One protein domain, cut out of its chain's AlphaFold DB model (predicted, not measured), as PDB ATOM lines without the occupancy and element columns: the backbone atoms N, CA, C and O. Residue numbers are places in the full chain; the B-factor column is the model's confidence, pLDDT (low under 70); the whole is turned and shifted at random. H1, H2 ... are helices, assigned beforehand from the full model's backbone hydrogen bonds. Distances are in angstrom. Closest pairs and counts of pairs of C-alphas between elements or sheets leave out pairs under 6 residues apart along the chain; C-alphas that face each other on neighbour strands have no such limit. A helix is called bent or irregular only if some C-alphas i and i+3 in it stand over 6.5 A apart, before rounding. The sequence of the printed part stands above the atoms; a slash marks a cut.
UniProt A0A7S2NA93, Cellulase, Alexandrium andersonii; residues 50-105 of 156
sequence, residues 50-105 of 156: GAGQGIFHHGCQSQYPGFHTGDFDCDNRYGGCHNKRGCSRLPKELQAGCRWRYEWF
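What this domain is: This is residues 50 to 105 of the 156 residues of the protein "Cellulase" of Alexandrium andersonii (UniProt A0A7S2NA93). A hairpin of helices H3 and H4 makes one end of this small domain and the short helices H1 and H2 the other, with much loop; Gly 50 lies in the middle. The printed part has 56 residues with four named helices, H1 to H4, and no named strand: all helix, under half of the residues in named elements. It is compact, radius of gyration of the C-alphas 10.3 A, spanning 29 by 22 by 13 A.

Where its parts are: H1, residues 59 to 63, begins at C-alpha (19.965, -15.638, -13.652) and measures 6.2 A. H2 is residues 69 to 72, 5.9 A; H3 is residues 84 to 89, 10.2 A. H4, residues 92 to 103, 17.2 A, ends at C-alpha (26.272, -16.865, -38.896); it is only just irregular, C-alphas 93 and 96 being 6.8 A apart.

How they stand to each other: H1 and H2 touch, closest C-alphas Gln 61 and Thr 69, 5.4 A. H2 and H3 only just touch, with 3 pairs of C-alphas within 8 A, the closest Asp 71 and Arg 89, 5.2 A. H3 and H4, a helical hairpin, touch at Cys 87 and Gln 95, closest C-alphas, 5.3 A, at a shallow tilt of 11 degrees, opposite ways. H1 is apart from H3 and H4. Every O i to N i+4 pair is within hydrogen-bond range in H1, 4 of 8 in H4 and 0 of 2 in H3, where 3 of 3 O i to N i+3 pairs are; H2 is too short for an O i to N i+4 pair.

The domain as a whole: The farthest C-alphas, Pro 65 and Trp 104, are 29.7 A apart. The link from H2 to H3 is long; the printed part has no cut, and no printed residue is under 70 in pLDDT.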
ATOM      1  N   GLY A  50      23.766 -18.056 -25.328       98.06
ATOM      2  CA  GLY A  50      24.557 -19.262 -25.591       98.06
ATOM      3  C   GLY A  50      26.071 -19.090 -25.448       98.06
ATOM      4  O   GLY A  50      26.787 -20.075 -25.627       98.06
ATOM      5  N   ALA A  51      26.575 -17.879 -25.160       97.44
ATOM      6  CA  ALA A  51      28.012 -17.579 -25.116       97.44
ATOM      7  C   ALA A  51      28.687 -17.755 -23.744       97.44
ATOM      8  O   ALA A  51      29.878 -17.470 -23.613       97.44
ATOM      9  N   GLY A  52      27.965 -18.290 -22.760       97.25
ATOM     10  CA  GLY A  52      28.452 -18.473 -21.394       97.25
ATOM     11  C   GLY A  52      27.776 -17.509 -20.427       97.25
ATOM     12  O   GLY A  52      27.606 -16.332 -20.733       97.25
ATOM     13  N   GLN A  53      27.372 -18.018 -19.266       96.81
ATOM     14  CA  GLN A  53      26.747 -17.206 -18.215       96.81
ATOM     15  C   GLN A  53      27.777 -16.527 -17.294       96.81
ATOM     16  O   GLN A  53      27.433 -15.639 -16.516       96.81
ATOM     17  N   GLY A  54      29.041 -16.951 -17.361       95.50
ATOM     18  CA  GLY A  54      30.119 -16.424 -16.534       95.50
ATOM     19  C   GLY A  54      29.910 -16.696 -15.044       95.50
ATOM     20  O   GLY A  54      29.442 -17.763 -14.634       95.50
ATOM     21  N   ILE A  55      30.289 -15.720 -14.216       94.88
ATOM     22  CA  ILE A  55      30.263 -15.844 -12.754       94.88
ATOM     23  C   ILE A  55      28.830 -15.987 -12.204       94.88
ATOM     24  O   ILE A  55      28.584 -16.810 -11.317       94.88
ATOM     25  N   PHE A  56      27.860 -15.268 -12.780       94.50
ATOM     26  CA  PHE A  56      26.458 -15.266 -12.354       94.50
ATOM     27  C   PHE A  56      25.604 -16.210 -13.215       94.50
ATOM     28  O   PHE A  56      24.869 -15.797 -14.104       94.50
ATOM     29  N   HIS A  57      25.658 -17.502 -12.905       94.31
ATOM     30  CA  HIS A  57      25.085 -18.578 -13.727       94.31
ATOM     31  C   HIS A  57      23.704 -19.080 -13.267       94.31
ATOM     32  O   HIS A  57      23.254 -20.154 -13.658       94.31
ATOM     33  N   HIS A  58      23.010 -18.309 -12.428       94.62
ATOM     34  CA  HIS A  58      21.661 -18.648 -11.947       94.62
ATOM     35  C   HIS A  58      20.562 -17.747 -12.522       94.62
ATOM     36  O   HIS A  58      19.383 -18.088 -12.418       94.62
ATOM     37  N   GLY A  59      20.927 -16.615 -13.137       96.62
ATOM     38  CA  GLY A  59      19.965 -15.638 -13.652       96.62
ATOM     39  C   GLY A  59      19.068 -16.219 -14.743       96.62
ATOM     40  O   GLY A  59      17.846 -16.158 -14.628       96.62
ATOM     41  N   CYS A  60      19.661 -16.863 -15.755       97.62
ATOM     42  CA  CYS A  60      18.906 -17.422 -16.876       97.62
ATOM     43  C   CYS A  60      17.950 -18.534 -16.425       97.62
ATOM     44  O   CYS A  60      16.769 -18.498 -16.751       97.62
ATOM     45  N   GLN A  61      18.424 -19.481 -15.613       96.56
ATOM     46  CA  GLN A  61      17.558 -20.537 -15.082       96.56
ATOM     47  C   GLN A  61      16.389 -19.962 -14.266       96.56
ATOM     48  O   GLN A  61      15.256 -20.410 -14.415       96.56
ATOM     49  N   SER A  62      16.651 -18.957 -13.426       97.75
ATOM     50  CA  SER A  62      15.605 -18.325 -12.611       97.75
ATOM     51  C   SER A  62      14.554 -17.607 -13.463       97.75
ATOM     52  O   SER A  62      13.384 -17.572 -13.091       97.75
ATOM     53  N   GLN A  63      14.956 -17.051 -14.609       97.94
ATOM     54  CA  GLN A  63      14.066 -16.366 -15.550       97.94
ATOM     55  C   GLN A  63      13.211 -17.331 -16.384       97.94
ATOM     56  O   GLN A  63      12.103 -16.973 -16.786       97.94
ATOM     57  N   TYR A  64      13.706 -18.542 -16.645       97.75
ATOM     58  CA  TYR A  64      13.107 -19.500 -17.575       97.75
ATOM     59  C   TYR A  64      12.760 -20.828 -16.882       97.75
ATOM     60  O   TYR A  64      13.547 -21.781 -16.927       97.75
ATOM     61  N   PRO A  65      11.563 -20.938 -16.268       95.88
ATOM     62  CA  PRO A  65      11.111 -22.178 -15.649       95.88
ATOM     63  C   PRO A  65      11.132 -23.359 -16.628       95.88
ATOM     64  O   PRO A  65      10.688 -23.244 -17.769       95.88
ATOM     65  N   GLY A  66      11.628 -24.510 -16.168       96.50
ATOM     66  CA  GLY A  66      11.726 -25.737 -16.970       96.50
ATOM     67  C   GLY A  66      13.026 -25.896 -17.766       96.50
ATOM     68  O   GLY A  66      13.247 -26.966 -18.329       96.50
ATOM     69  N   PHE A  67      13.900 -24.888 -17.773       97.94
ATOM     70  CA  PHE A  67      15.248 -24.986 -18.331       97.94
ATOM     71  C   PHE A  67      16.279 -25.263 -17.231       97.94
ATOM     72  O   PHE A  67      16.099 -24.885 -16.070       97.94
ATOM     73  N   HIS A  68      17.384 -25.911 -17.592       97.31
ATOM     74  CA  HIS A  68      18.530 -26.118 -16.709       97.31
ATOM     75  C   HIS A  68      19.615 -25.082 -17.005       97.31
ATOM     76  O   HIS A  68      19.720 -24.586 -18.123       97.31
ATOM     77  N   THR A  69      20.478 -24.787 -16.027       96.38
ATOM     78  CA  THR A  69      21.619 -23.869 -16.209       96.38
ATOM     79  C   THR A  69      22.439 -24.193 -17.459       96.38
ATOM     80  O   THR A  69      22.736 -23.288 -18.233       96.38
ATOM     81  N   GLY A  70      22.737 -25.474 -17.701       97.12
ATOM     82  CA  GLY A  70      23.516 -25.920 -18.859       97.12
ATOM     83  C   GLY A  70      22.834 -25.724 -20.214       97.12
ATOM     84  O   GLY A  70      23.502 -25.731 -21.247       97.12
ATOM     85  N   ASP A  71      21.516 -25.508 -20.254       98.06
ATOM     86  CA  ASP A  71      20.812 -25.220 -21.509       98.06
ATOM     87  C   ASP A  71      21.190 -23.852 -22.085       98.06
ATOM     88  O   ASP A  71      21.099 -23.652 -23.298       98.06
ATOM     89  N   PHE A  72      21.684 -22.944 -21.237       98.44
ATOM     90  CA  PHE A  72      22.055 -21.582 -21.613       98.44
ATOM     91  C   PHE A  72      23.484 -21.430 -22.136       98.44
ATOM     92  O   PHE A  72      23.800 -20.399 -22.727       98.44
ATOM     93  N   ASP A  73      24.344 -22.430 -21.942       97.69
ATOM     94  CA  ASP A  73      25.766 -22.346 -22.290       97.69
ATOM     95  C   ASP A  73      26.430 -23.695 -22.631       97.69
ATOM     96  O   ASP A  73      27.648 -23.762 -22.787       97.69
ATOM     97  N   CYS A  74      25.650 -24.766 -22.809       97.56
ATOM     98  CA  CYS A  74      26.143 -26.120 -23.076       97.56
ATOM     99  C   CYS A  74      27.113 -26.639 -22.004       97.56
ATOM    100  O   CYS A  74      28.107 -27.286 -22.338       97.56
ATOM    101  N   ASP A  75      26.831 -26.325 -20.738       96.81
ATOM    102  CA  ASP A  75      27.646 -26.699 -19.577       96.81
ATOM    103  C   ASP A  75      29.061 -26.083 -19.604       96.81
ATOM    104  O   ASP A  75      29.948 -26.474 -18.841       96.81
ATOM    105  N   ASN A  76      29.271 -25.074 -20.457       97.00
ATOM    106  CA  ASN A  76      30.507 -24.315 -20.570       97.00
ATOM    107  C   ASN A  76      30.287 -22.857 -20.146       97.00
ATOM    108  O   ASN A  76      30.025 -21.974 -20.962       97.00
ATOM    109  N   ARG A  77      30.445 -22.590 -18.849       94.62
ATOM    110  CA  ARG A  77      30.159 -21.275 -18.248       94.62
ATOM    111  C   ARG A  77      30.908 -20.105 -18.891       94.62
ATOM    112  O   ARG A  77      30.366 -19.005 -18.924       94.62
ATOM    113  N   TYR A  78      32.119 -20.333 -19.401       95.00
ATOM    114  CA  TYR A  78      32.963 -19.308 -20.018       95.00
ATOM    115  C   TYR A  78      33.220 -19.667 -21.484       95.00
ATOM    116  O   TYR A  78      33.991 -20.572 -21.794       95.00
ATOM    117  N   GLY A  79      32.550 -18.963 -22.398       93.50
ATOM    118  CA  GLY A  79      32.631 -19.210 -23.841       93.50
ATOM    119  C   GLY A  79      31.455 -20.012 -24.403       93.50
ATOM    120  O   GLY A  79      31.199 -19.940 -25.608       93.50
ATOM    121  N   GLY A  80      30.679 -20.696 -23.563       97.06
ATOM    122  CA  GLY A  80      29.396 -21.274 -23.942       97.06
ATOM    123  C   GLY A  80      29.466 -22.405 -24.961       97.06
ATOM    124  O   GLY A  80      30.483 -23.081 -25.135       97.06
ATOM    125  N   CYS A  81      28.358 -22.599 -25.673       96.31
ATOM    126  CA  CYS A  81      28.233 -23.620 -26.703       96.31
ATOM    127  C   CYS A  81      29.274 -23.407 -27.806       96.31
ATOM    128  O   CYS A  81      29.411 -22.293 -28.293       96.31
ATOM    129  N   HIS A  82      29.964 -24.467 -28.246       94.50
ATOM    130  CA  HIS A  82      30.992 -24.387 -29.301       94.50
ATOM    131  C   HIS A  82      30.434 -24.415 -30.730       94.50
ATOM    132  O   HIS A  82      31.166 -24.221 -31.698       94.50
ATOM    133  N   ASN A  83      29.141 -24.693 -30.902       94.50
ATOM    134  CA  ASN A  83      28.536 -24.785 -32.221       94.50
ATOM    135  C   ASN A  83      27.058 -24.381 -32.210       94.50
ATOM    136  O   ASN A  83      26.357 -24.485 -31.202       94.50
ATOM    137  N   LYS A  84      26.573 -23.995 -33.394       96.94
ATOM    138  CA  LYS A  84      25.207 -23.516 -33.640       96.94
ATOM    139  C   LYS A  84      24.105 -24.483 -33.194       96.94
ATOM    140  O   LYS A  84      22.998 -24.030 -32.915       96.94
ATOM    141  N   ARG A  85      24.365 -25.798 -33.112       97.25
ATOM    142  CA  ARG A  85      23.347 -26.766 -32.655       97.25
ATOM    143  C   ARG A  85      22.959 -26.520 -31.198       97.25
ATOM    144  O   ARG A  85      21.806 -26.735 -30.856       97.25
ATOM    145  N   GLY A  86      23.866 -25.978 -30.380       97.50
ATOM    146  CA  GLY A  86      23.562 -25.576 -29.004       97.50
ATOM    147  C   GLY A  86      22.404 -24.579 -28.904       97.50
ATOM    148  O   GLY A  86      21.647 -24.615 -27.942       97.50
ATOM    149  N   CYS A  87      22.169 -23.766 -29.940       98.50
ATOM    150  CA  CYS A  87      21.082 -22.789 -29.942       98.50
ATOM    151  C   CYS A  87      19.683 -23.407 -29.845       98.50
ATOM    152  O   CYS A  87      18.756 -22.695 -29.481       98.50
ATOM    153  N   SER A  88      19.492 -24.691 -30.173       98.38
ATOM    154  CA  SER A  88      18.180 -25.337 -30.014       98.38
ATOM    155  C   SER A  88      17.842 -25.677 -28.562       98.38
ATOM    156  O   SER A  88      16.693 -26.011 -28.295       98.38
ATOM    157  N   ARG A  89      18.818 -25.608 -27.643       97.81
ATOM    158  CA  ARG A  89      18.613 -25.802 -26.199       97.81
ATOM    159  C   ARG A  89      17.995 -24.575 -25.529       97.81
ATOM    160  O   ARG A  89      17.363 -24.701 -24.491       97.81
ATOM    161  N   LEU A  90      18.172 -23.400 -26.131       98.56
ATOM    162  CA  LEU A  90      17.704 -22.131 -25.587       98.56
ATOM    163  C   LEU A  90      16.191 -21.927 -25.796       98.56
ATOM    164  O   LEU A  90      15.648 -22.391 -26.812       98.56
ATOM    165  N   PRO A  91      15.537 -21.130 -24.923       98.44
ATOM    166  CA  PRO A  91      14.224 -20.543 -25.186       98.44
ATOM    167  C   PRO A  91      14.141 -19.915 -26.580       98.44
ATOM    168  O   PRO A  91      15.133 -19.394 -27.103       98.44
ATOM    169  N   LYS A  92      12.960 -19.981 -27.206       98.25
ATOM    170  CA  LYS A  92      12.771 -19.682 -28.635       98.25
ATOM    171  C   LYS A  92      13.237 -18.273 -29.013       98.25
ATOM    172  O   LYS A  92      13.861 -18.093 -30.062       98.25
ATOM    173  N   GLU A  93      12.961 -17.316 -28.145       98.00
ATOM    174  CA  GLU A  93      13.308 -15.900 -28.225       98.00
ATOM    175  C   GLU A  93      14.823 -15.645 -28.219       98.00
ATOM    176  O   GLU A  93      15.292 -14.716 -28.870       98.00
ATOM    177  N   LEU A  94      15.615 -16.507 -27.574       98.62
ATOM    178  CA  LEU A  94      17.071 -16.358 -27.480       98.62
ATOM    179  C   LEU A  94      17.812 -16.995 -28.665       98.62
ATOM    180  O   LEU A  94      18.982 -16.698 -28.923       98.62
ATOM    181  N   GLN A  95      17.147 -17.871 -29.421       98.69
ATOM    182  CA  GLN A  95      17.823 -18.673 -30.442       98.69
ATOM    183  C   GLN A  95      18.330 -17.841 -31.624       98.69
ATOM    184  O   GLN A  95      19.312 -18.229 -32.256       98.69
ATOM    185  N   ALA A  96      17.667 -16.730 -31.964       98.69
ATOM    186  CA  ALA A  96      18.104 -15.863 -33.059       98.69
ATOM    187  C   ALA A  96      19.450 -15.196 -32.735       98.69
ATOM    188  O   ALA A  96      20.388 -15.319 -33.524       98.69
ATOM    189  N   GLY A  97      19.580 -14.608 -31.541       98.56
ATOM    190  CA  GLY A  97      20.844 -14.042 -31.055       98.56
ATOM    191  C   GLY A  97      21.945 -15.096 -30.912       98.56
ATOM    192  O   GLY A  97      23.087 -14.859 -31.299       98.56
ATOM    193  N   CYS A  98      21.603 -16.309 -30.468       98.75
ATOM    194  CA  CYS A  98      22.567 -17.410 -30.446       98.75
ATOM    195  C   CYS A  98      23.068 -17.781 -31.849       98.75
ATOM    196  O   CYS A  98      24.265 -17.978 -32.052       98.75
ATOM    197  N   ARG A  99      22.179 -17.863 -32.849       98.69
ATOM    198  CA  ARG A  99      22.578 -18.185 -34.231       98.69
ATOM    199  C   ARG A  99      23.436 -17.091 -34.857       98.69
ATOM    200  O   ARG A  99      24.396 -17.430 -35.552       98.69
ATOM    201  N   TRP A 100      23.153 -15.823 -34.551       98.62
ATOM    202  CA  TRP A 100      23.947 -14.676 -35.002       98.62
ATOM    203  C   TRP A 100      25.445 -14.857 -34.711       98.62
ATOM    204  O   TRP A 100      26.268 -14.600 -35.595       98.62
ATOM    205  N   ARG A 101      25.794 -15.428 -33.543       97.94
ATOM    206  CA  ARG A 101      27.175 -15.744 -33.126       97.94
ATOM    207  C   ARG A 101      27.969 -16.530 -34.176       97.94
ATOM    208  O   ARG A 101      29.164 -16.316 -34.360       97.94
ATOM    209  N   TYR A 102      27.310 -17.460 -34.858       97.19
ATOM    210  CA  TYR A 102      27.949 -18.385 -35.798       97.19
ATOM    211  C   TYR A 102      27.745 -17.984 -37.258       97.19
ATOM    212  O   TYR A 102      28.513 -18.406 -38.127       97.19
ATOM    213  N   GLU A 103      26.671 -17.251 -37.544       96.38
ATOM    214  CA  GLU A 103      26.272 -16.865 -38.896       96.38
ATOM    215  C   GLU A 103      26.927 -15.556 -39.318       96.38
ATOM    216  O   GLU A 103      27.664 -15.552 -40.296       96.38
ATOM    217  N   TRP A 104      26.689 -14.479 -38.570       97.31
ATOM    218  CA  TRP A 104      27.222 -13.157 -38.889       97.31
ATOM    219  C   TRP A 104      28.564 -12.914 -38.206       97.31
ATOM    220  O   TRP A 104      29.484 -12.385 -38.816       97.31
ATOM    221  N   PHE A 105      28.690 -13.332 -36.944       97.06
ATOM    222  CA  PHE A 105      29.897 -13.097 -36.150       97.06
ATOM    223  C   PHE A 105      30.990 -14.152 -36.388       97.06
ATOM    224  O   PHE A 105      32.110 -13.989 -35.933       97.06
TER     225      PHE A 105